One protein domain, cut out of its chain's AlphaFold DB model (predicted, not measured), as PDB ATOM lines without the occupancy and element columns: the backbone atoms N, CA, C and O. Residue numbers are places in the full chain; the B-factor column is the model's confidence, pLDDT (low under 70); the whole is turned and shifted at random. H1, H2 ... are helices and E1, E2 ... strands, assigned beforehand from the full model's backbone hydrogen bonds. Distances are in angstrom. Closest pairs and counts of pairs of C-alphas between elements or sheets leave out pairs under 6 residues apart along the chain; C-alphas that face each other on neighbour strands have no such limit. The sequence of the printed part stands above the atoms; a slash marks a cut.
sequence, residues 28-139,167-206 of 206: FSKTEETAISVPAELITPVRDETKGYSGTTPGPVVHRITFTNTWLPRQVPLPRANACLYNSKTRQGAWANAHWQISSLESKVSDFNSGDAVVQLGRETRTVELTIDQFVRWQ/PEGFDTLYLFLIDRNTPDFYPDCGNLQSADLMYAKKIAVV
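AT A GLANCE: This is residues 28 to 139 and 167 to 206 of the 206 residues of an uncharacterized protein of Candidatus Woesearchaeota archaeon (UniProt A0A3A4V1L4). What shape do the parts make? Two strongly twisted sheets of four strands form a sandwich, only partly face to face: E1, E2, E8, E6 make one, and E5, E4, E9, E10 the other. A short two-stranded ribbon of E3 and E7 lies near the end of the first sheet where E2 ends and E8 begins, and the small helix H1 grazes the second sheet. What are the counts and the size? The printed part has 152 residues, with ten named strands and one named helix in the order E1 to E9, H1, E10; the sheets are antiparallel, and the class is mostly strand, though under half of the residues are in named elements. It is compact, with a radius of gyration of the C-alphas of 16.1 A, and spans 50 by 36 by 26 A.

HOW THE PARTS SIT: What stands beside the first strand? E1, residues 28 to 34, is an edge strand and forms a hairpin with E2, residues 58 to 69; N 31 and O 66 are within hydrogen-bond range at 2.9 A. E8, residues 124 to 133, is antiparallel to E2, with N 65 and O 128 at 2.9 A, and to the edge strand E6, residues 98 to 102, with N 101 and O 129 at 2.8 A. What pairs in the ribbon? E3, residues 74 to 77, and E7, residues 118 to 121, are antiparallel, with N 76 and O 119 at 2.9 A. What makes the second sheet? E4, residues 80 to 87, and E5, residues 92 to 96, are a hairpin, with N 94 and O 85 at 2.8 A. E9, residues 172 to 178, is antiparallel to E4, with N 82 and O 176 at 3.0 A, and to the edge strand E10, residues 200 to 205, with N 173 and O 203 at 2.8 A. H1, residues 194 to 197, too short for any O i to N i+4 pair, only grazes this sheet with residues 196 to 197. How do the sheets meet? In this sandwich, two sheets face to face, the facing parts are 10.2 A centre to centre and the strands of the one stand at 35 degrees to those of the other. The closest C-alphas of E4 and E6, those of Ala 81 and Ala 98, are 6.3 A apart, and E5 runs on into E6 at 34 degrees.

IN THESE COORDINATES: Where does the first strand begin? E1 begins at C-alpha 28, (-54.692, -0.083, -53.123), and is 20.4 A long. Which strands are long? E2 is 27.1 A, bending by 74 degrees at residue 62; E8 is 27.9 A, E4 23.4 A and E9 19.1 A. Where does the last strand end? E10 ends at C-alpha 205, (-21.481, -2.891, -49.248).

THE WHOLE: How far does it reach, and is it cut? The two C-alphas farthest apart, those of Thr 50 and Trp 71, are 52.1 A apart; residues 140 to 166 are not printed, with 14.7 A between C-alphas 139 and 167. Which links are long, and where is confidence low? The long links are E1 to E2, E6 to E7 and E9 to H1; pLDDT is under 70 in residues 43 to 58, 103 to 116, 134 to 139, 167 to 169 and 180 to 187.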
ATOM      1  N   PHE A  28     -55.908   0.311 -53.826       89.88
ATOM      2  CA  PHE A  28     -54.692  -0.083 -53.123       89.88
ATOM      3  C   PHE A  28     -53.556  -0.386 -54.104       89.88
ATOM      4  O   PHE A  28     -53.710  -1.205 -55.010       89.88
ATOM      5  N   SER A  29     -52.390   0.217 -53.886       92.19
ATOM      6  CA  SER A  29     -51.158  -0.131 -54.593       92.19
ATOM      7  C   SER A  29     -49.984  -0.292 -53.629       92.19
ATOM      8  O   SER A  29     -49.945   0.299 -52.547       92.19
ATOM      9  N   LYS A  30     -49.027  -1.133 -54.032       91.75
ATOM     10  CA  LYS A  30     -47.799  -1.441 -53.299       91.75
ATOM     11  C   LYS A  30     -46.627  -1.340 -54.267       91.75
ATOM     12  O   LYS A  30     -46.628  -2.021 -55.288       91.75
ATOM     13  N   THR A  31     -45.645  -0.512 -53.932       94.19
ATOM     14  CA  THR A  31     -44.386  -0.392 -54.678       94.19
ATOM     15  C   THR A  31     -43.236  -0.745 -53.752       94.19
ATOM     16  O   THR A  31     -43.183  -0.244 -52.630       94.19
ATOM     17  N   GLU A  32     -42.338  -1.611 -54.207       93.88
ATOM     18  CA  GLU A  32     -41.163  -2.037 -53.453       93.88
ATOM     19  C   GLU A  32     -39.889  -1.548 -54.130       93.88
ATOM     20  O   GLU A  32     -39.725  -1.695 -55.341       93.88
ATOM     21  N   GLU A  33     -38.963  -1.032 -53.336       94.88
ATOM     22  CA  GLU A  33     -37.653  -0.590 -53.794       94.88
ATOM     23  C   GLU A  33     -36.582  -1.178 -52.881       94.88
ATOM     24  O   GLU A  33     -36.743  -1.241 -51.666       94.88
ATOM     25  N   THR A  34     -35.487  -1.664 -53.455       94.56
ATOM     26  CA  THR A  34     -34.359  -2.209 -52.688       94.56
ATOM     27  C   THR A  34     -33.116  -1.423 -53.043       94.56
ATOM     28  O   THR A  34     -32.865  -1.194 -54.226       94.56
ATOM     29  N   ALA A  35     -32.354  -1.014 -52.031       92.44
ATOM     30  CA  ALA A  35     -31.094  -0.327 -52.245       92.44
ATOM     31  C   ALA A  35     -30.150  -1.219 -53.063       92.44
ATOM     32  O   ALA A  35     -30.052  -2.421 -52.826       92.44
ATOM     33  N   ILE A  36     -29.450  -0.628 -54.028       93.50
ATOM     34  CA  ILE A  36     -28.445  -1.344 -54.826       93.50
ATOM     35  C   ILE A  36     -27.139  -1.463 -54.033       93.50
ATOM     36  O   ILE A  36     -26.429  -2.466 -54.130       93.50
ATOM     37  N   SER A  37     -26.842  -0.452 -53.217       91.69
ATOM     38  CA  SER A  37     -25.647  -0.382 -52.387       91.69
ATOM     39  C   SER A  37     -25.904   0.384 -51.095       91.69
ATOM     40  O   SER A  37     -26.768   1.261 -51.053       91.69
ATOM     41  N   VAL A  38     -25.108   0.094 -50.070       88.06
ATOM     42  CA  VAL A  38     -25.093   0.805 -48.790       88.06
ATOM     43  C   VAL A  38     -23.654   1.096 -48.351       88.06
ATOM     44  O   VAL A  38     -22.786   0.250 -48.573       88.06
ATOM     45  N   PRO A  39     -23.396   2.259 -47.727       82.25
ATOM     46  CA  PRO A  39     -22.073   2.586 -47.206       82.25
ATOM     47  C   PRO A  39     -21.643   1.627 -46.093       82.25
ATOM     48  O   PRO A  39     -22.386   1.423 -45.127       82.25
ATOM     49  N   ALA A  40     -20.432   1.084 -46.191       79.44
ATOM     50  CA  ALA A  40     -19.843   0.194 -45.193       79.44
ATOM     51  C   ALA A  40     -19.748   0.856 -43.809       79.44
ATOM     52  O   ALA A  40     -19.969   0.213 -42.790       79.44
ATOM     53  N   GLU A  41     -19.493   2.164 -43.770       74.50
ATOM     54  CA  GLU A  41     -19.416   2.975 -42.547       74.50
ATOM     55  C   GLU A  41     -20.721   3.027 -41.737       74.50
ATOM     56  O   GLU A  41     -20.685   3.258 -40.530       74.50
ATOM     57  N   LEU A  42     -21.870   2.787 -42.377       73.75
ATOM     58  CA  LEU A  42     -23.169   2.731 -41.703       73.75
ATOM     59  C   LEU A  42     -23.495   1.323 -41.177       73.75
ATOM     60  O   LEU A  42     -24.509   1.138 -40.507       73.75
ATOM     61  N   ILE A  43     -22.645   0.333 -41.454       69.88
ATOM     62  CA  ILE A  43     -22.773  -1.048 -40.992       69.88
ATOM     63  C   ILE A  43     -21.605  -1.320 -40.050       69.88
ATOM     64  O   ILE A  43     -20.512  -1.688 -40.479       69.88
ATOM     65  N   THR A  44     -21.811  -1.129 -38.745       57.78
ATOM     66  CA  THR A  44     -20.717  -1.299 -37.783       57.78
ATOM     67  C   THR A  44     -20.673  -2.748 -37.266       57.78
ATOM     68  O   THR A  44     -21.675  -3.290 -36.785       57.78
ATOM     69  N   PRO A  45     -19.507  -3.414 -37.318       54.81
ATOM     70  CA  PRO A  45     -19.282  -4.673 -36.616       54.81
ATOM     71  C   PRO A  45     -19.595  -4.562 -35.124       54.81
ATOM     72  O   PRO A  45     -19.309  -3.531 -34.507       54.81
ATOM     73  N   VAL A  46     -20.097  -5.635 -34.505       55.34
ATOM     74  CA  VAL A  46     -20.196  -5.685 -33.042       55.34
ATOM     75  C   VAL A  46     -18.814  -5.522 -32.421       55.34
ATOM     76  O   VAL A  46     -17.890  -6.292 -32.672       55.34
ATOM     77  N   ARG A  47     -18.692  -4.489 -31.587       49.28
ATOM     78  CA  ARG A  47     -17.590  -4.354 -30.641       49.28
ATOM     79  C   ARG A  47     -17.817  -5.356 -29.517       49.28
ATOM     80  O   ARG A  47     -18.931  -5.450 -29.020       49.28
ATOM     81  N   ASP A  48     -16.742  -6.054 -29.165       47.28
ATOM     82  CA  ASP A  48     -16.548  -6.902 -27.983       47.28
ATOM     83  C   ASP A  48     -17.679  -6.813 -26.934       47.28
ATOM     84  O   ASP A  48     -17.934  -5.737 -26.382       47.28
ATOM     85  N   GLU A  49     -18.328  -7.952 -26.649       45.69
ATOM     86  CA  GLU A  49     -19.439  -8.087 -25.690       45.69
ATOM     87  C   GLU A  49     -19.105  -7.505 -24.300       45.69
ATOM     88  O   GLU A  49     -20.005  -7.111 -23.556       45.69
ATOM     89  N   THR A  50     -17.816  -7.379 -23.961       44.75
ATOM     90  CA  THR A  50     -17.336  -6.775 -22.708       44.75
ATOM     91  C   THR A  50     -17.462  -5.246 -22.644       44.75
ATOM     92  O   THR A  50     -17.354  -4.675 -21.558       44.75
ATOM     93  N   LYS A  51     -17.720  -4.553 -23.765       46.88
ATOM     94  CA  LYS A  51     -17.762  -3.075 -23.837       46.88
ATOM     95  C   LYS A  51     -19.132  -2.445 -23.569       46.88
ATOM     96  O   LYS A  51     -19.240  -1.220 -23.581       46.88
ATOM     97  N   GLY A  52     -20.148  -3.250 -23.262       42.25
ATOM     98  CA  GLY A  52     -21.491  -2.767 -22.948       42.25
ATOM     99  C   GLY A  52     -22.262  -2.257 -24.173       42.25
ATOM    100  O   GLY A  52     -21.709  -1.752 -25.149       42.25
ATOM    101  N   TYR A  53     -23.583  -2.411 -24.121       49.56
ATOM    102  CA  TYR A  53     -24.498  -2.034 -25.197       49.56
ATOM    103  C   TYR A  53     -24.717  -0.512 -25.204       49.56
ATOM    104  O   TYR A  53     -25.423   0.010 -24.345       49.56
ATOM    105  N   SER A  54     -24.150   0.210 -26.175       42.03
ATOM    106  CA  SER A  54     -24.390   1.655 -26.357       42.03
ATOM    107  C   SER A  54     -25.518   1.927 -27.361       42.03
ATOM    108  O   SER A  54     -25.343   2.658 -28.324       42.03
ATOM    109  N   GLY A  55     -26.694   1.335 -27.121       50.59
ATOM    110  CA  GLY A  55     -27.915   1.581 -27.904       50.59
ATOM    111  C   GLY A  55     -27.890   1.051 -29.345       50.59
ATOM    112  O   GLY A  55     -26.845   0.820 -29.936       50.59
ATOM    113  N   THR A  56     -29.070   0.828 -29.922       55.62
ATOM    114  CA  THR A  56     -29.254   0.479 -31.338       55.62
ATOM    115  C   THR A  56     -29.570   1.758 -32.106       55.62
ATOM    116  O   THR A  56     -30.655   2.312 -31.957       55.62
ATOM    117  N   THR A  57     -28.618   2.264 -32.892       59.88
ATOM    118  CA  THR A  57     -28.906   3.354 -33.838       59.88
ATOM    119  C   THR A  57     -29.343   2.731 -35.166       59.88
ATOM    120  O   THR A  57     -28.652   1.816 -35.634       59.88
ATOM    121  N   PRO A  58     -30.452   3.189 -35.783       65.88
ATOM    122  CA  PRO A  58     -30.834   2.743 -37.115       65.88
ATOM    123  C   PRO A  58     -29.702   3.017 -38.108       65.88
ATOM    124  O   PRO A  58     -29.199   4.139 -38.200       65.88
ATOM    125  N   GLY A  59     -29.249   1.980 -38.806       75.38
ATOM    126  CA  GLY A  59     -28.269   2.095 -39.882       75.38
ATOM    127  C   GLY A  59     -28.947   2.386 -41.221       75.38
ATOM    128  O   GLY A  59     -29.993   3.041 -41.262       75.38
ATOM    129  N   PRO A  60     -28.358   1.965 -42.351       84.62
ATOM    130  CA  PRO A  60     -28.834   2.367 -43.664       84.62
ATOM    131  C   PRO A  60     -30.190   1.727 -43.988       84.62
ATOM    132  O   PRO A  60     -30.462   0.576 -43.635       84.62
ATOM    133  N   VAL A  61     -31.024   2.465 -44.726       89.12
ATOM    134  CA  VAL A  61     -32.257   1.931 -45.319       89.12
ATOM    135  C   VAL A  61     -31.886   1.025 -46.489       89.12
ATOM    136  O   VAL A  61     -31.277   1.471 -47.461       89.12
ATOM    137  N   VAL A  62     -32.284  -0.241 -46.412       91.25
ATOM    138  CA  VAL A  62     -31.962  -1.272 -47.412       91.25
ATOM    139  C   VAL A  62     -33.149  -1.644 -48.288       91.25
ATOM    140  O   VAL A  62     -32.973  -2.134 -49.404       91.25
ATOM    141  N   HIS A  63     -34.369  -1.399 -47.815       93.19
ATOM    142  CA  HIS A  63     -35.582  -1.679 -48.568       93.19
ATOM    143  C   HIS A  63     -36.697  -0.711 -48.185       93.19
ATOM    144  O   HIS A  63     -36.800  -0.295 -47.034       93.19
ATOM    145  N   ARG A  64     -37.545  -0.351 -49.145       92.88
ATOM    146  CA  ARG A  64     -38.707   0.512 -48.944       92.88
ATOM    147  C   ARG A  64     -39.942  -0.145 -49.517       92.88
ATOM    148  O   ARG A  64     -39.909  -0.670 -50.628       92.88
ATOM    149  N   ILE A  65     -41.044  -0.046 -48.785       92.38
ATOM    150  CA  ILE A  65     -42.366  -0.386 -49.297       92.38
ATOM    151  C   ILE A  65     -43.245   0.848 -49.184       92.38
ATOM    152  O   ILE A  65     -43.489   1.353 -48.090       92.38
ATOM    153  N   THR A  66     -43.736   1.325 -50.322       92.56
ATOM    154  CA  THR A  66     -44.699   2.423 -50.380       92.56
ATOM    155  C   THR A  66     -46.080   1.861 -50.660       92.56
ATOM    156  O   THR A  66     -46.326   1.266 -51.712       92.56
ATOM    157  N   PHE A  67     -46.982   2.063 -49.706       91.00
ATOM    158  CA  PHE A  67     -48.388   1.723 -49.828       91.00
ATOM    159  C   PHE A  67     -49.183   2.971 -50.171       91.00
ATOM    160  O   PHE A  67     -49.020   3.999 -49.523       91.00
ATOM    161  N   THR A  68     -50.080   2.879 -51.145       90.94
ATOM    162  CA  THR A  68     -51.100   3.906 -51.384       90.94
ATOM    163  C   THR A  68     -52.462   3.267 -51.207       90.94
ATOM    164  O   THR A  68     -52.768   2.286 -51.881       90.94
ATOM    165  N   ASN A  69     -53.273   3.812 -50.301       89.94
ATOM    166  CA  ASN A  69     -54.656   3.408 -50.098       89.94
ATOM    167  C   ASN A  69     -55.584   4.613 -50.261       89.94
ATOM    168  O   ASN A  69     -55.497   5.590 -49.529       89.94
ATOM    169  N   THR A  70     -56.512   4.528 -51.201       89.44
ATOM    170  CA  THR A  70     -57.529   5.560 -51.467       89.44
ATOM    171  C   THR A  70     -58.936   5.092 -51.087       89.44
ATOM    172  O   THR A  70     -59.905   5.833 -51.253       89.44
ATOM    173  N   TRP A  71     -59.060   3.869 -50.554       86.00
ATOM    174  CA  TRP A  71     -60.338   3.206 -50.308       86.00
ATOM    175  C   TRP A  71     -60.663   3.048 -48.810       86.00
ATOM    176  O   TRP A  71     -60.478   3.973 -48.017       86.00
ATOM    177  N   LEU A  72     -61.268   1.925 -48.420       85.50
ATOM    178  CA  LEU A  72     -61.545   1.565 -47.032       85.50
ATOM    179  C   LEU A  72     -60.232   1.322 -46.270       85.50
ATOM    180  O   LEU A  72     -59.267   0.849 -46.874       85.50
ATOM    181  N   PRO A  73     -60.187   1.600 -44.953       83.69
ATOM    182  CA  PRO A  73     -59.023   1.290 -44.138       83.69
ATOM    183  C   PRO A  73     -58.619  -0.184 -44.235       83.69
ATOM    184  O   PRO A  73     -59.473  -1.074 -44.285       83.69
ATOM    185  N   ARG A  74     -57.311  -0.436 -44.242       83.19
ATOM    186  CA  ARG A  74     -56.726  -1.769 -44.405       83.19
ATOM    187  C   ARG A  74     -55.578  -1.986 -43.427       83.19
ATOM    188  O   ARG A  74     -54.845  -1.063 -43.090       83.19
ATOM    189  N   GLN A  75     -55.399  -3.238 -43.025       84.06
ATOM    190  CA  GLN A  75     -54.189  -3.712 -42.365       84.06
ATOM    191  C   GLN A  75     -53.346  -4.504 -43.363       84.06
ATOM    192  O   GLN A  75     -53.868  -5.393 -44.038       84.06
ATOM    193  N   VAL A  76     -52.063  -4.171 -43.477       85.75
ATOM    194  CA  VAL A  76     -51.126  -4.843 -44.383       85.75
ATOM    195  C   VAL A  76     -49.978  -5.428 -43.566       85.75
ATOM    196  O   VAL A  76     -49.233  -4.659 -42.957       85.75
ATOM    197  N   PRO A  77     -49.815  -6.762 -43.521       85.00
ATOM    198  CA  PRO A  77     -48.642  -7.360 -42.900       85.00
ATOM    199  C   PRO A  77     -47.395  -7.059 -43.739       85.00
ATOM    200  O   PRO A  77     -47.421  -7.152 -44.969       85.00
ATOM    201  N   LEU A  78     -46.303  -6.699 -43.070       86.62
ATOM    202  CA  LEU A  78     -44.986  -6.589 -43.684       86.62
ATOM    203  C   LEU A  78     -44.346  -7.976 -43.791       86.62
ATOM    204  O   LEU A  78     -44.622  -8.844 -42.958       86.62
ATOM    205  N   PRO A  79     -43.496  -8.206 -44.808       86.19
ATOM    206  CA  PRO A  79     -42.732  -9.437 -44.871       86.19
ATOM    207  C   PRO A  79     -41.737  -9.484 -43.711       86.19
ATOM    208  O   PRO A  79     -41.210  -8.458 -43.264       86.19
ATOM    209  N   ARG A  80     -41.450 -10.698 -43.249       82.75
ATOM    210  CA  ARG A  80     -40.362 -10.921 -42.300       82.75
ATOM    211  C   ARG A  80     -39.046 -10.676 -43.017       82.75
ATOM    212  O   ARG A  80     -38.894 -11.061 -44.178       82.75
ATOM    213  N   ALA A  81     -38.119 -10.021 -42.333       84.12
ATOM    214  CA  ALA A  81     -36.844  -9.623 -42.901       84.12
ATOM    215  C   ALA A  81     -35.697 -10.280 -42.135       84.12
ATOM    216  O   ALA A  81     -35.523 -10.033 -40.945       84.12
ATOM    217  N   ASN A  82     -34.910 -11.082 -42.849       83.75
ATOM    218  CA  ASN A  82     -33.651 -11.644 -42.374       83.75
ATOM    219  C   ASN A  82     -32.519 -11.065 -43.224       83.75
ATOM    220  O   ASN A  82     -32.652 -10.976 -44.445       83.75
ATOM    221  N   ALA A  83     -31.413 -10.671 -42.603       86.25
ATOM    222  CA  ALA A  83     -30.292 -10.072 -43.313       86.25
ATOM    223  C   ALA A  83     -28.977 -10.764 -42.945       86.25
ATOM    224  O   ALA A  83     -28.693 -11.005 -41.773       86.25
ATOM    225  N   CYS A  84     -28.168 -11.061 -43.960       85.44
ATOM    226  CA  CYS A  84     -26.839 -11.634 -43.798       85.44
ATOM    227  C   CYS A  84     -25.800 -10.730 -44.459       85.44
ATOM    228  O   CYS A  84     -25.862 -10.487 -45.664       85.44
ATOM    229  N   LEU A  85     -24.810 -10.283 -43.700       85.75
ATOM    230  CA  LEU A  85     -23.578  -9.746 -44.263       85.75
ATOM    231  C   LEU A  85     -22.724 -10.897 -44.779       85.75
ATOM    232  O   LEU A  85     -22.686 -11.957 -44.162       85.75
ATOM    233  N   TYR A  86     -22.057 -10.699 -45.908       85.31
ATOM    234  CA  TYR A  86     -21.256 -11.715 -46.572       85.31
ATOM    235  C   TYR A  86     -19.975 -11.122 -47.153       85.31
ATOM    236  O   TYR A  86     -19.976 -10.043 -47.746       85.31
ATOM    237  N   ASN A  87     -18.867 -11.818 -46.921       82.88
ATOM    238  CA  ASN A  87     -17.564 -11.497 -47.477       82.88
ATOM    239  C   ASN A  87     -17.298 -12.479 -48.617       82.88
ATOM    240  O   ASN A  87     -17.100 -13.676 -48.390       82.88
ATOM    241  N   SER A  88     -17.301 -11.987 -49.854       82.88
ATOM    242  CA  SER A  88     -17.152 -12.846 -51.030       82.88
ATOM    243  C   SER A  88     -15.767 -13.491 -51.146       82.88
ATOM    244  O   SER A  88     -15.646 -14.564 -51.745       82.88
ATOM    245  N   LYS A  89     -14.733 -12.888 -50.542       80.19
ATOM    246  CA  LYS A  89     -13.357 -13.410 -50.549       80.19
ATOM    247  C   LYS A  89     -13.193 -14.577 -49.583       80.19
ATOM    248  O   LYS A  89     -12.673 -15.618 -49.975       80.19
ATOM    249  N   THR A  90     -13.630 -14.413 -48.334       76.00
ATOM    250  CA  THR A  90     -13.501 -15.450 -47.295       76.00
ATOM    251  C   THR A  90     -14.659 -16.445 -47.302       76.00
ATOM    252  O   THR A  90     -14.559 -17.495 -46.672       76.00
ATOM    253  N   ARG A  91     -15.739 -16.145 -48.039       77.12
ATOM    254  CA  ARG A  91     -16.992 -16.915 -48.096       77.12
ATOM    255  C   ARG A  91     -17.658 -17.100 -46.735       77.12
ATOM    256  O   ARG A  91     -18.330 -18.100 -46.502       77.12
ATOM    257  N   GLN A  92     -17.477 -16.130 -45.850       75.44
ATOM    258  CA  GLN A  92     -18.066 -16.119 -44.519       75.44
ATOM    259  C   GLN A  92     -19.187 -15.090 -44.460       75.44
ATOM    260  O   GLN A  92     -19.097 -14.031 -45.088       75.44
ATOM    261  N   GLY A  93     -20.230 -15.391 -43.689       77.88
ATOM    262  CA  GLY A  93     -21.308 -14.452 -43.438       77.88
ATOM    263  C   GLY A  93     -21.700 -14.345 -41.970       77.88
ATOM    264  O   GLY A  93     -21.279 -15.134 -41.122       77.88
ATOM    265  N   ALA A  94     -22.477 -13.311 -41.670       77.12
ATOM    266  CA  ALA A  94     -22.907 -12.956 -40.327       77.12
ATOM    267  C   ALA A  94     -24.321 -12.372 -40.346       77.12
ATOM    268  O   ALA A  94     -24.714 -11.707 -41.301       77.12
ATOM    269  N   TRP A  95     -25.075 -12.606 -39.275       78.31
ATOM    270  CA  TRP A  95     -26.429 -12.081 -39.115       78.31
ATOM    271  C   TRP A  95     -26.422 -10.583 -38.865       78.31
ATOM    272  O   TRP A  95     -25.867 -10.133 -37.868       78.31
ATOM    273  N   ALA A  96     -27.100  -9.829 -39.724       79.50
ATOM    274  CA  ALA A  96     -27.416  -8.431 -39.496       79.50
ATOM    275  C   ALA A  96     -28.854  -8.301 -38.992       79.50
ATOM    276  O   ALA A  96     -29.778  -8.913 -39.531       79.50
ATOM    277  N   ASN A  97     -29.048  -7.486 -37.958       76.75
ATOM    278  CA  ASN A  97     -30.388  -7.176 -37.486       76.75
ATOM    279  C   ASN A  97     -31.052  -6.228 -38.480       76.75
ATOM    280  O   ASN A  97     -30.485  -5.192 -38.826       76.75
ATOM    281  N   ALA A  98     -32.253  -6.584 -38.919       80.25
ATOM    282  CA  ALA A  98     -33.100  -5.736 -39.736       80.25
ATOM    283  C   ALA A  98     -34.350  -5.368 -38.933       80.25
ATOM    284  O   ALA A  98     -34.910  -6.227 -38.252       80.25
ATOM    285  N   HIS A  99     -34.807  -4.122 -39.020       78.69
ATOM    286  CA  HIS A  99     -36.044  -3.668 -38.389       78.69
ATOM    287  C   HIS A  99     -36.853  -2.803 -39.351       78.69
ATOM    288  O   HIS A  99     -36.303  -2.118 -40.214       78.69
ATOM    289  N   TRP A 100     -38.176  -2.868 -39.221       82.31
ATOM    290  CA  TRP A 100     -39.076  -2.018 -39.989       82.31
ATOM    291  C   TRP A 100     -39.345  -0.736 -39.207       82.31
ATOM    292  O   TRP A 100     -39.722  -0.782 -38.035       82.31
ATOM    293  N   GLN A 101     -39.225   0.397 -39.883       78.88
ATOM    294  CA  GLN A 101     -39.578   1.714 -39.370       78.88
ATOM    295  C   GLN A 101     -40.517   2.427 -40.350       78.88
ATOM    296  O   GLN A 101     -40.498   2.181 -41.557       78.88
ATOM    297  N   ILE A 102     -41.365   3.321 -39.845       72.19
ATOM    298  CA  ILE A 102     -42.111   4.254 -40.699       72.19
ATOM    299  C   ILE A 102     -41.172   5.419 -41.022       72.19
ATOM    300  O   ILE A 102     -40.448   5.876 -40.139       72.19
ATOM    301  N   SER A 103     -41.140   5.862 -42.284       63.78
ATOM    302  CA  SER A 103     -40.207   6.904 -42.736       63.78
ATOM    303  C   SER A 103     -40.212   8.128 -41.810       63.78
ATOM    304  O   SER A 103     -41.268   8.651 -41.454       63.78
ATOM    305  N   SER A 104     -39.014   8.605 -41.457       52.31
ATOM    306  CA  SER A 104     -38.765   9.666 -40.464       52.31
ATOM    307  C   SER A 104     -39.344  11.045 -40.810       52.31
ATOM    308  O   SER A 104     -39.274  11.958 -39.985       52.31
ATOM    309  N   LEU A 105     -39.916  11.211 -42.006       48.59
ATOM    310  CA  LEU A 105     -40.521  12.465 -42.458       48.59
ATOM    311  C   LEU A 105     -41.836  12.790 -41.740       48.59
ATOM    312  O   LEU A 105     -42.150  13.967 -41.583       48.59
ATOM    313  N   GLU A 106     -42.566  11.795 -41.234       41.28
ATOM    314  CA  GLU A 106     -43.793  12.029 -40.477       41.28
ATOM    315  C   GLU A 106     -43.897  11.055 -39.300       41.28
ATOM    316  O   GLU A 106     -44.263   9.896 -39.450       41.28
ATOM    317  N   SER A 107     -43.663  11.592 -38.100       36.19
ATOM    318  CA  SER A 107     -44.050  11.022 -36.805       36.19
ATOM    319  C   SER A 107     -43.106   9.993 -36.159       36.19
ATOM    320  O   SER A 107     -42.782   8.940 -36.692       36.19
ATOM    321  N   LYS A 108     -42.758  10.301 -34.901       36.34
ATOM    322  CA  LYS A 108     -42.062   9.475 -33.898       36.34
ATOM    323  C   LYS A 108     -42.875   8.240 -33.464       36.34
ATOM    324  O   LYS A 108     -43.123   8.062 -32.271       36.34
ATOM    325  N   VAL A 109     -43.381   7.433 -34.392       41.16
ATOM    326  CA  VAL A 109     -44.299   6.342 -34.050       41.16
ATOM    327  C   VAL A 109     -43.872   5.032 -34.699       41.16
ATOM    328  O   VAL A 109     -43.839   4.892 -35.918       41.16
ATOM    329  N   SER A 110     -43.647   4.068 -33.804       46.59
ATOM    330  CA  SER A 110     -43.491   2.624 -33.985       46.59
ATOM    331  C   SER A 110     -42.215   2.148 -34.676       46.59
ATOM    332  O   SER A 110     -42.183   1.934 -35.886       46.59
ATOM    333  N   ASP A 111     -41.211   1.864 -33.848       47.06
ATOM    334  CA  ASP A 111     -40.240   0.810 -34.123       47.06
ATOM    335  C   ASP A 111     -41.004  -0.520 -34.164       47.06
ATOM    336  O   ASP A 111     -41.629  -0.917 -33.174       47.06
ATOM    337  N   PHE A 112     -41.007  -1.203 -35.308       51.75
ATOM    338  CA  PHE A 112     -41.561  -2.546 -35.392       51.75
ATOM    339  C   PHE A 112     -40.420  -3.561 -35.381       51.75
ATOM    340  O   PHE A 112     -39.572  -3.582 -36.275       51.75
ATOM    341  N   ASN A 113     -40.440  -4.464 -34.399       50.00
ATOM    342  CA  ASN A 113     -39.600  -5.658 -34.447       50.00
ATOM    343  C   ASN A 113     -39.928  -6.467 -35.717       50.00
ATOM    344  O   ASN A 113     -41.093  -6.607 -36.095       50.00
ATOM    345  N   SER A 114     -38.903  -7.041 -36.349       53.56
ATOM    346  CA  SER A 114     -38.969  -7.755 -37.638       53.56
ATOM    347  C   SER A 114     -39.851  -9.011 -37.671       53.56
ATOM    348  O   SER A 114     -40.034  -9.599 -38.737       53.56
ATOM    349  N   GLY A 115     -40.408  -9.415 -36.525       50.66
ATOM    350  CA  GLY A 115     -41.135 -10.670 -36.355       50.66
ATOM    351  C   GLY A 115     -42.558 -10.694 -36.917       50.66
ATOM    352  O   GLY A 115     -42.959 -11.737 -37.409       50.66
ATOM    353  N   ASP A 116     -43.316  -9.592 -36.871       56.53
ATOM    354  CA  ASP A 116     -44.732  -9.563 -37.300       56.53
ATOM    355  C   ASP A 116     -45.272  -8.115 -37.346       56.53
ATOM    356  O   ASP A 116     -46.186  -7.722 -36.616       56.53
ATOM    357  N   ALA A 117     -44.677  -7.267 -38.184       71.31
ATOM    358  CA  ALA A 117     -45.111  -5.878 -38.306       71.31
ATOM    359  C   ALA A 117     -46.374  -5.766 -39.183       71.31
ATOM    360  O   ALA A 117     -46.429  -6.310 -40.286       71.31
ATOM    361  N   VAL A 118     -47.395  -5.044 -38.713       78.75
ATOM    362  CA  VAL A 118     -48.626  -4.770 -39.474       78.75
ATOM    363  C   VAL A 118     -48.799  -3.265 -39.625       78.75
ATOM    364  O   VAL A 118     -48.910  -2.541 -38.637       78.75
ATOM    365  N   VAL A 119     -48.882  -2.793 -40.868       82.94
ATOM    366  CA  VAL A 119     -49.146  -1.388 -41.184       82.94
ATOM    367  C   VAL A 119     -50.648  -1.166 -41.266       82.94
ATOM    368  O   VAL A 119     -51.345  -1.806 -42.055       82.94
ATOM    369  N   GLN A 120     -51.153  -0.237 -40.460       83.88
ATOM    370  CA  GLN A 120     -52.532   0.234 -40.555       83.88
ATOM    371  C   GLN A 120     -52.593   1.424 -41.509       83.88
ATOM    372  O   GLN A 120     -51.933   2.431 -41.265       83.88
ATOM    373  N   LEU A 121     -53.376   1.301 -42.578       81.31
ATOM    374  CA  LEU A 121     -53.539   2.318 -43.610       81.31
ATOM    375  C   LEU A 121     -54.977   2.830 -43.602       81.31
ATOM    376  O   LEU A 121     -55.917   2.062 -43.829       81.31
ATOM    377  N   GLY A 122     -55.146   4.128 -43.372       84.88
ATOM    378  CA  GLY A 122     -56.371   4.857 -43.680       84.88
ATOM    379  C   GLY A 122     -56.455   5.167 -45.174       84.88
ATOM    380  O   GLY A 122     -56.064   4.355 -46.007       84.88
ATOM    381  N   ARG A 123     -56.952   6.355 -45.525       87.44
ATOM    382  CA  ARG A 123     -56.873   6.887 -46.895       87.44
ATOM    383  C   ARG A 123     -55.627   7.748 -47.031       87.44
ATOM    384  O   ARG A 123     -55.689   8.951 -46.805       87.44
ATOM    385  N   GLU A 124     -54.504   7.118 -47.318       85.81
ATOM    386  CA  GLU A 124     -53.194   7.756 -47.281       85.81
ATOM    387  C   GLU A 124     -52.178   7.019 -48.158       85.81
ATOM    388  O   GLU A 124     -52.372   5.862 -48.544       85.81
ATOM    389  N   THR A 125     -51.064   7.696 -48.424       88.56
ATOM    390  CA  THR A 125     -49.834   7.075 -48.909       88.56
ATOM    391  C   THR A 125     -48.852   7.015 -47.750       88.56
ATOM    392  O   THR A 125     -48.585   8.034 -47.124       88.56
ATOM    393  N   ARG A 126     -48.318   5.827 -47.456       86.56
ATOM    394  CA  ARG A 126     -47.353   5.622 -46.373       86.56
ATOM    395  C   ARG A 126     -46.183   4.779 -46.852       86.56
ATOM    396  O   ARG A 126     -46.383   3.713 -47.439       86.56
ATOM    397  N   THR A 127     -44.976   5.237 -46.547       89.19
ATOM    398  CA  THR A 127     -43.737   4.513 -46.829       89.19
ATOM    399  C   THR A 127     -43.165   3.942 -45.541       89.19
ATOM    400  O   THR A 127     -42.962   4.659 -44.560       89.19
ATOM    401  N   VAL A 128     -42.907   2.640 -45.562       88.06
ATOM    402  CA  VAL A 128     -42.127   1.954 -44.535       88.06
ATOM    403  C   VAL A 128     -40.753   1.628 -45.083       88.06
ATOM    404  O   VAL A 128     -40.586   1.309 -46.262       88.06
ATOM    405  N   GLU A 129     -39.770   1.716 -44.211       88.62
ATOM    406  CA  GLU A 129     -38.370   1.515 -44.515       88.62
ATOM    407  C   GLU A 129     -37.860   0.355 -43.669       88.62
ATOM    408  O   GLU A 129     -38.153   0.257 -42.482       88.62
ATOM    409  N   LEU A 130     -37.122  -0.549 -44.300       88.19
ATOM    410  CA  LEU A 130     -36.348  -1.562 -43.614       88.19
ATOM    411  C   LEU A 130     -34.933  -1.030 -43.449       88.19
ATOM    412  O   LEU A 130     -34.257  -0.729 -44.438       88.19
ATOM    413  N   THR A 131     -34.490  -0.951 -42.210       86.44
ATOM    414  CA  THR A 131     -33.163  -0.499 -41.811       86.44
ATOM    415  C   THR A 131     -32.375  -1.664 -41.249       86.44
ATOM    416  O   THR A 131     -32.925  -2.570 -40.621       86.44
ATOM    417  N   ILE A 132     -31.070  -1.650 -41.495       81.00
ATOM    418  CA  ILE A 132     -30.137  -2.546 -40.814       81.00
ATOM    419  C   ILE A 132     -29.623  -1.817 -39.587       81.00
ATOM    420  O   ILE A 132     -29.215  -0.668 -39.709       81.00
ATOM    421  N   ASP A 133     -29.643  -2.444 -38.414       73.12
ATOM    422  CA  ASP A 133     -29.021  -1.841 -37.235       73.12
ATOM    423  C   ASP A 133     -27.542  -1.590 -37.512       73.12
ATOM    424  O   ASP A 133     -26.844  -2.454 -38.046       73.12
ATOM    425  N   GLN A 134     -27.029  -0.450 -37.048       59.12
ATOM    426  CA  GLN A 134     -25.586  -0.214 -37.064       59.12
ATOM    427  C   GLN A 134     -24.819  -1.263 -36.245       59.12
ATOM    428  O   GLN A 134     -23.606  -1.318 -36.359       59.12
ATOM    429  N   PHE A 135     -25.503  -2.084 -35.439       56.72
ATOM    430  CA  PHE A 135     -24.922  -3.127 -34.602       56.72
ATOM    431  C   PHE A 135     -25.403  -4.520 -35.026       56.72
ATOM    432  O   PHE A 135     -26.576  -4.872 -34.907       56.72
ATOM    433  N   VAL A 136     -24.457  -5.342 -35.470       54.41
ATOM    434  CA  VAL A 136     -24.676  -6.687 -36.024       54.41
ATOM    435  C   VAL A 136     -24.312  -7.739 -34.973       54.41
ATOM    436  O   VAL A 136     -23.127  -7.992 -34.763       54.41
ATOM    437  N   ARG A 137     -25.288  -8.358 -34.286       52.00
ATOM    438  CA  ARG A 137     -25.004  -9.406 -33.278       52.00
ATOM    439  C   ARG A 137     -24.272 -10.595 -33.907       52.00
ATOM    440  O   ARG A 137     -24.886 -11.461 -34.523       52.00
ATOM    441  N   TRP A 138     -22.969 -10.696 -33.653       44.44
ATOM    442  CA  TRP A 138     -22.233 -11.946 -33.808       44.44
ATOM    443  C   TRP A 138     -22.451 -12.785 -32.554       44.44
ATOM    444  O   TRP A 138     -21.663 -12.757 -31.618       44.44
ATOM    445  N   GLN A 139     -23.565 -13.502 -32.500       43.47
ATOM    446  CA  GLN A 139     -23.685 -14.617 -31.572       43.47
ATOM    447  C   GLN A 139     -23.926 -15.871 -32.388       43.47
ATOM    448  O   GLN A 139     -24.825 -15.910 -33.228       43.47
ATOM    449  N   PRO A 167     -13.796 -10.825 -39.903       52.31
ATOM    450  CA  PRO A 167     -13.337 -10.500 -41.240       52.31
ATOM    451  C   PRO A 167     -13.780  -9.067 -41.545       52.31
ATOM    452  O   PRO A 167     -14.932  -8.812 -41.893       52.31
ATOM    453  N   GLU A 168     -12.863  -8.117 -41.388       58.56
ATOM    454  CA  GLU A 168     -12.996  -6.792 -41.971       58.56
ATOM    455  C   GLU A 168     -13.341  -6.952 -43.465       58.56
ATOM    456  O   GLU A 168     -12.832  -7.845 -44.152       58.56
ATOM    457  N   GLY A 169     -14.236  -6.106 -43.980       69.44
ATOM    458  CA  GLY A 169     -14.539  -6.068 -45.413       69.44
ATOM    459  C   GLY A 169     -15.666  -6.989 -45.881       69.44
ATOM    460  O   GLY A 169     -15.520  -7.666 -46.900       69.44
ATOM    461  N   PHE A 170     -16.806  -6.997 -45.183       81.69
ATOM    462  CA  PHE A 170     -18.064  -7.406 -45.813       81.69
ATOM    463  C   PHE A 170     -18.306  -6.571 -47.072       81.69
ATOM    464  O   PHE A 170     -18.218  -5.349 -47.028       81.69
ATOM    465  N   ASP A 171     -18.600  -7.242 -48.182       86.00
ATOM    466  CA  ASP A 171     -18.797  -6.606 -49.493       86.00
ATOM    467  C   ASP A 171     -20.233  -6.755 -50.007       86.00
ATOM    468  O   ASP A 171     -20.635  -6.116 -50.981       86.00
ATOM    469  N   THR A 172     -21.022  -7.604 -49.349       89.44
ATOM    470  CA  THR A 172     -22.368  -7.949 -49.772       89.44
ATOM    471  C   THR A 172     -23.288  -8.055 -48.563       89.44
ATOM    472  O   THR A 172     -22.951  -8.673 -47.557       89.44
ATOM    473  N   LEU A 173     -24.490  -7.507 -48.688       90.44
ATOM    474  CA  LEU A 173     -25.614  -7.739 -47.798       90.44
ATOM    475  C   LEU A 173     -26.685  -8.522 -48.570       90.44
ATOM    476  O   LEU A 173     -27.200  -8.066 -49.590       90.44
ATOM    477  N   TYR A 174     -27.015  -9.712 -48.080       91.94
ATOM    478  CA  TYR A 174     -28.123 -10.523 -48.570       91.94
ATOM    479  C   TYR A 174     -29.356 -10.272 -47.714       91.94
ATOM    480  O   TYR A 174     -29.358 -10.554 -46.517       91.94
ATOM    481  N   LEU A 175     -30.409  -9.750 -48.339       92.00
ATOM    482  CA  LEU A 175     -31.688  -9.474 -47.701       92.00
ATOM    483  C   LEU A 175     -32.732 -10.510 -48.128       92.00
ATOM    484  O   LEU A 175     -33.091 -10.597 -49.300       92.00
ATOM    485  N   PHE A 176     -33.267 -11.248 -47.165       89.19
ATOM    486  CA  PHE A 176     -34.313 -12.244 -47.354       89.19
ATOM    487  C   PHE A 176     -35.642 -11.672 -46.864       89.19
ATOM    488  O   PHE A 176     -35.810 -11.413 -45.671       89.19
ATOM    489  N   LEU A 177     -36.585 -11.474 -47.788       88.50
ATOM    490  CA  LEU A 177     -37.945 -11.029 -47.480       88.50
ATOM    491  C   LEU A 177     -38.894 -12.216 -47.621       88.50
ATOM    492  O   LEU A 177     -39.122 -12.705 -48.725       88.50
ATOM    493  N   ILE A 178     -39.422 -12.682 -46.496       82.94
ATOM    494  CA  ILE A 178     -40.232 -13.898 -46.421       82.94
ATOM    495  C   ILE A 178     -41.682 -13.493 -46.181       82.94
ATOM    496  O   ILE A 178     -41.981 -12.744 -45.245       82.94
ATOM    497  N   ASP A 179     -42.590 -14.000 -47.016       78.44
ATOM    498  CA  ASP A 179     -44.022 -13.816 -46.793       78.44
ATOM    499  C   ASP A 179     -44.414 -14.433 -45.438       78.44
ATOM    500  O   ASP A 179     -43.891 -15.461 -44.994       78.44
ATOM    501  N   ARG A 180     -45.346 -13.783 -44.749       67.88
ATOM    502  CA  ARG A 180     -45.844 -14.196 -43.439       67.88
ATOM    503  C   ARG A 180     -46.425 -15.610 -43.462       67.88
ATOM    504  O   ARG A 180     -46.306 -16.332 -42.482       67.88
ATOM    505  N   ASN A 181     -47.038 -15.999 -44.579       68.38
ATOM    506  CA  ASN A 181     -47.677 -17.310 -44.722       68.38
ATOM    507  C   ASN A 181     -46.701 -18.424 -45.133       68.38
ATOM    508  O   ASN A 181     -47.087 -19.592 -45.181       68.38
ATOM    509  N   THR A 182     -45.455 -18.085 -45.469       68.44
ATOM    510  CA  THR A 182     -44.420 -19.072 -45.785       68.44
ATOM    511  C   THR A 182     -43.873 -19.671 -44.485       68.44
ATOM    512  O   THR A 182     -43.731 -18.939 -43.505       68.44
ATOM    513  N   PRO A 183     -43.547 -20.977 -44.431       69.00
ATOM    514  CA  PRO A 183     -42.835 -21.546 -43.292       69.00
ATOM    515  C   PRO A 183     -41.577 -20.744 -42.960       69.00
ATOM    516  O   PRO A 183     -40.928 -20.200 -43.857       69.00
ATOM    517  N   ASP A 184     -41.250 -20.671 -41.674       62.03
ATOM    518  CA  ASP A 184     -40.056 -19.996 -41.181       62.03
ATOM    519  C   ASP A 184     -38.811 -20.450 -41.949       62.03
ATOM    520  O   ASP A 184     -38.439 -21.624 -41.936       62.03
ATOM    521  N   PHE A 185     -38.163 -19.492 -42.608       65.94
ATOM    522  CA  PHE A 185     -36.880 -19.676 -43.262       65.94
ATOM    523  C   PHE A 185     -35.853 -18.789 -42.562       65.94
ATOM    524  O   PHE A 185     -35.882 -17.565 -42.683       65.94
ATOM    525  N   TYR A 186     -34.950 -19.410 -41.812       66.00
ATOM    526  CA  TYR A 186     -33.815 -18.723 -41.203       66.00
ATOM    527  C   TYR A 186     -32.562 -19.112 -41.989       66.00
ATOM    528  O   TYR A 186     -32.105 -20.249 -41.840       66.00
ATOM    529  N   PRO A 187     -32.036 -18.231 -42.863       68.38
ATOM    530  CA  PRO A 187     -30.811 -18.534 -43.593       68.38
ATOM    531  C   PRO A 187     -29.666 -18.725 -42.601       68.38
ATOM    532  O   PRO A 187     -29.460 -17.887 -41.730       68.38
ATOM    533  N   ASP A 188     -28.886 -19.793 -42.729       77.62
ATOM    534  CA  ASP A 188     -27.658 -19.911 -41.944       77.62
ATOM    535  C   ASP A 188     -26.618 -18.930 -42.505       77.62
ATOM    536  O   ASP A 188     -25.858 -19.266 -43.412       77.62
ATOM    537  N   CYS A 189     -26.597 -17.692 -41.992       77.69
ATOM    538  CA  CYS A 189     -25.670 -16.665 -42.470       77.69
ATOM    539  C   CYS A 189     -24.197 -17.100 -42.350       77.69
ATOM    540  O   CYS A 189     -23.369 -16.613 -43.115       77.69
ATOM    541  N   GLY A 190     -23.865 -18.020 -41.432       71.81
ATOM    542  CA  GLY A 190     -22.511 -18.558 -41.284       71.81
ATOM    543  C   GLY A 190     -22.114 -19.537 -42.392       71.81
ATOM    544  O   GLY A 190     -20.923 -19.739 -42.625       71.81
ATOM    545  N   ASN A 191     -23.092 -20.117 -43.093       74.56
ATOM    546  CA  ASN A 191     -22.890 -21.123 -44.132       74.56
ATOM    547  C   ASN A 191     -23.927 -20.997 -45.267       74.56
ATOM    548  O   ASN A 191     -24.626 -21.955 -45.604       74.56
ATOM    549  N   LEU A 192     -24.031 -19.803 -45.860       75.50
ATOM    550  CA  LEU A 192     -24.960 -19.536 -46.962       75.50
ATOM    551  C   LEU A 192     -24.653 -20.415 -48.177       75.50
ATOM    552  O   LEU A 192     -23.574 -20.323 -48.772       75.50
ATOM    553  N   GLN A 193     -25.623 -21.229 -48.589       76.38
ATOM    554  CA  GLN A 193     -25.509 -22.046 -49.792       76.38
ATOM    555  C   GLN A 193     -26.044 -21.285 -51.002       76.38
ATOM    556  O   GLN A 193     -26.932 -20.442 -50.891       76.38
ATOM    557  N   SER A 194     -25.573 -21.631 -52.203       74.88
ATOM    558  CA  SER A 194     -26.063 -21.020 -53.449       74.88
ATOM    559  C   SER A 194     -27.584 -21.112 -53.610       74.88
ATOM    560  O   SER A 194     -28.177 -20.243 -54.241       74.88
ATOM    561  N   ALA A 195     -28.209 -22.148 -53.040       75.50
ATOM    562  CA  ALA A 195     -29.656 -22.317 -53.048       75.50
ATOM    563  C   ALA A 195     -30.379 -21.250 -52.211       75.50
ATOM    564  O   ALA A 195     -31.404 -20.735 -52.651       75.50
ATOM    565  N   ASP A 196     -29.820 -20.877 -51.057       72.06
ATOM    566  CA  ASP A 196     -30.367 -19.825 -50.198       72.06
ATOM    567  C   ASP A 196     -30.277 -18.471 -50.911       72.06
ATOM    568  O   ASP A 196     -31.242 -17.708 -50.957       72.06
ATOM    569  N   LEU A 197     -29.140 -18.204 -51.560       76.81
ATOM    570  CA  LEU A 197     -28.866 -16.935 -52.241       76.81
ATOM    571  C   LEU A 197     -29.849 -16.607 -53.375       76.81
ATOM    572  O   LEU A 197     -30.013 -15.434 -53.701       76.81
ATOM    573  N   MET A 198     -30.523 -17.601 -53.963       79.50
ATOM    574  CA  MET A 198     -31.520 -17.365 -55.019       79.50
ATOM    575  C   MET A 198     -32.743 -16.582 -54.528       79.50
ATOM    576  O   MET A 198     -33.405 -15.917 -55.323       79.50
ATOM    577  N   TYR A 199     -33.042 -16.656 -53.232       79.19
ATOM    578  CA  TYR A 199     -34.185 -15.982 -52.615       79.19
ATOM    579  C   TYR A 199     -33.800 -14.657 -51.948       79.19
ATOM    580  O   TYR A 199     -34.662 -13.951 -51.423       79.19
ATOM    581  N   ALA A 200     -32.512 -14.311 -51.971       89.31
ATOM    582  CA  ALA A 200     -32.002 -13.085 -51.389       89.31
ATOM    583  C   ALA A 200     -31.955 -11.954 -52.418       89.31
ATOM    584  O   ALA A 200     -31.512 -12.114 -53.556       89.31
ATOM    585  N   LYS A 201     -32.315 -10.754 -51.977       92.56
ATOM    586  CA  LYS A 201     -31.947  -9.520 -52.664       92.56
ATOM    587  C   LYS A 201     -30.497  -9.199 -52.307       92.56
ATOM    588  O   LYS A 201     -30.155  -9.098 -51.130       92.56
ATOM    589  N   LYS A 202     -29.645  -9.063 -53.321       93.38
ATOM    590  CA  LYS A 202     -28.222  -8.750 -53.156       93.38
ATOM    591  C   LYS A 202     -28.009  -7.236 -53.152       93.38
ATOM    592  O   LYS A 202     -28.391  -6.573 -54.112       93.38
ATOM    593  N   ILE A 203     -27.365  -6.726 -52.110       93.50
ATOM    594  CA  ILE A 203     -27.049  -5.309 -51.916       93.50
ATOM    595  C   ILE A 203     -25.534  -5.193 -51.735       93.50
ATOM    596  O   ILE A 203     -24.949  -5.946 -50.957       93.50
ATOM    597  N   ALA A 204     -24.876  -4.296 -52.468       90.56
ATOM    598  CA  ALA A 204     -23.436  -4.088 -52.328       90.56
ATOM    599  C   ALA A 204     -23.114  -3.300 -51.048       90.56
ATOM    600  O   ALA A 204     -23.821  -2.351 -50.710       90.56
ATOM    601  N   VAL A 205     -22.037  -3.665 -50.363       87.81
ATOM    602  CA  VAL A 205     -21.481  -2.891 -49.248       87.81
ATOM    603  C   VAL A 205     -20.229  -2.193 -49.771       87.81
ATOM    604  O   VAL A 205     -19.301  -2.870 -50.217       87.81
ATOM    605  N   VAL A 206     -20.254  -0.857 -49.809       84.62
ATOM    606  CA  VAL A 206     -19.253  -0.015 -50.498       84.62
ATOM    607  C   VAL A 206     -18.661   1.064 -49.613       84.62
ATOM    608  O   VAL A 206     -19.369   1.527 -48.694       84.62
TER     609      VAL A 206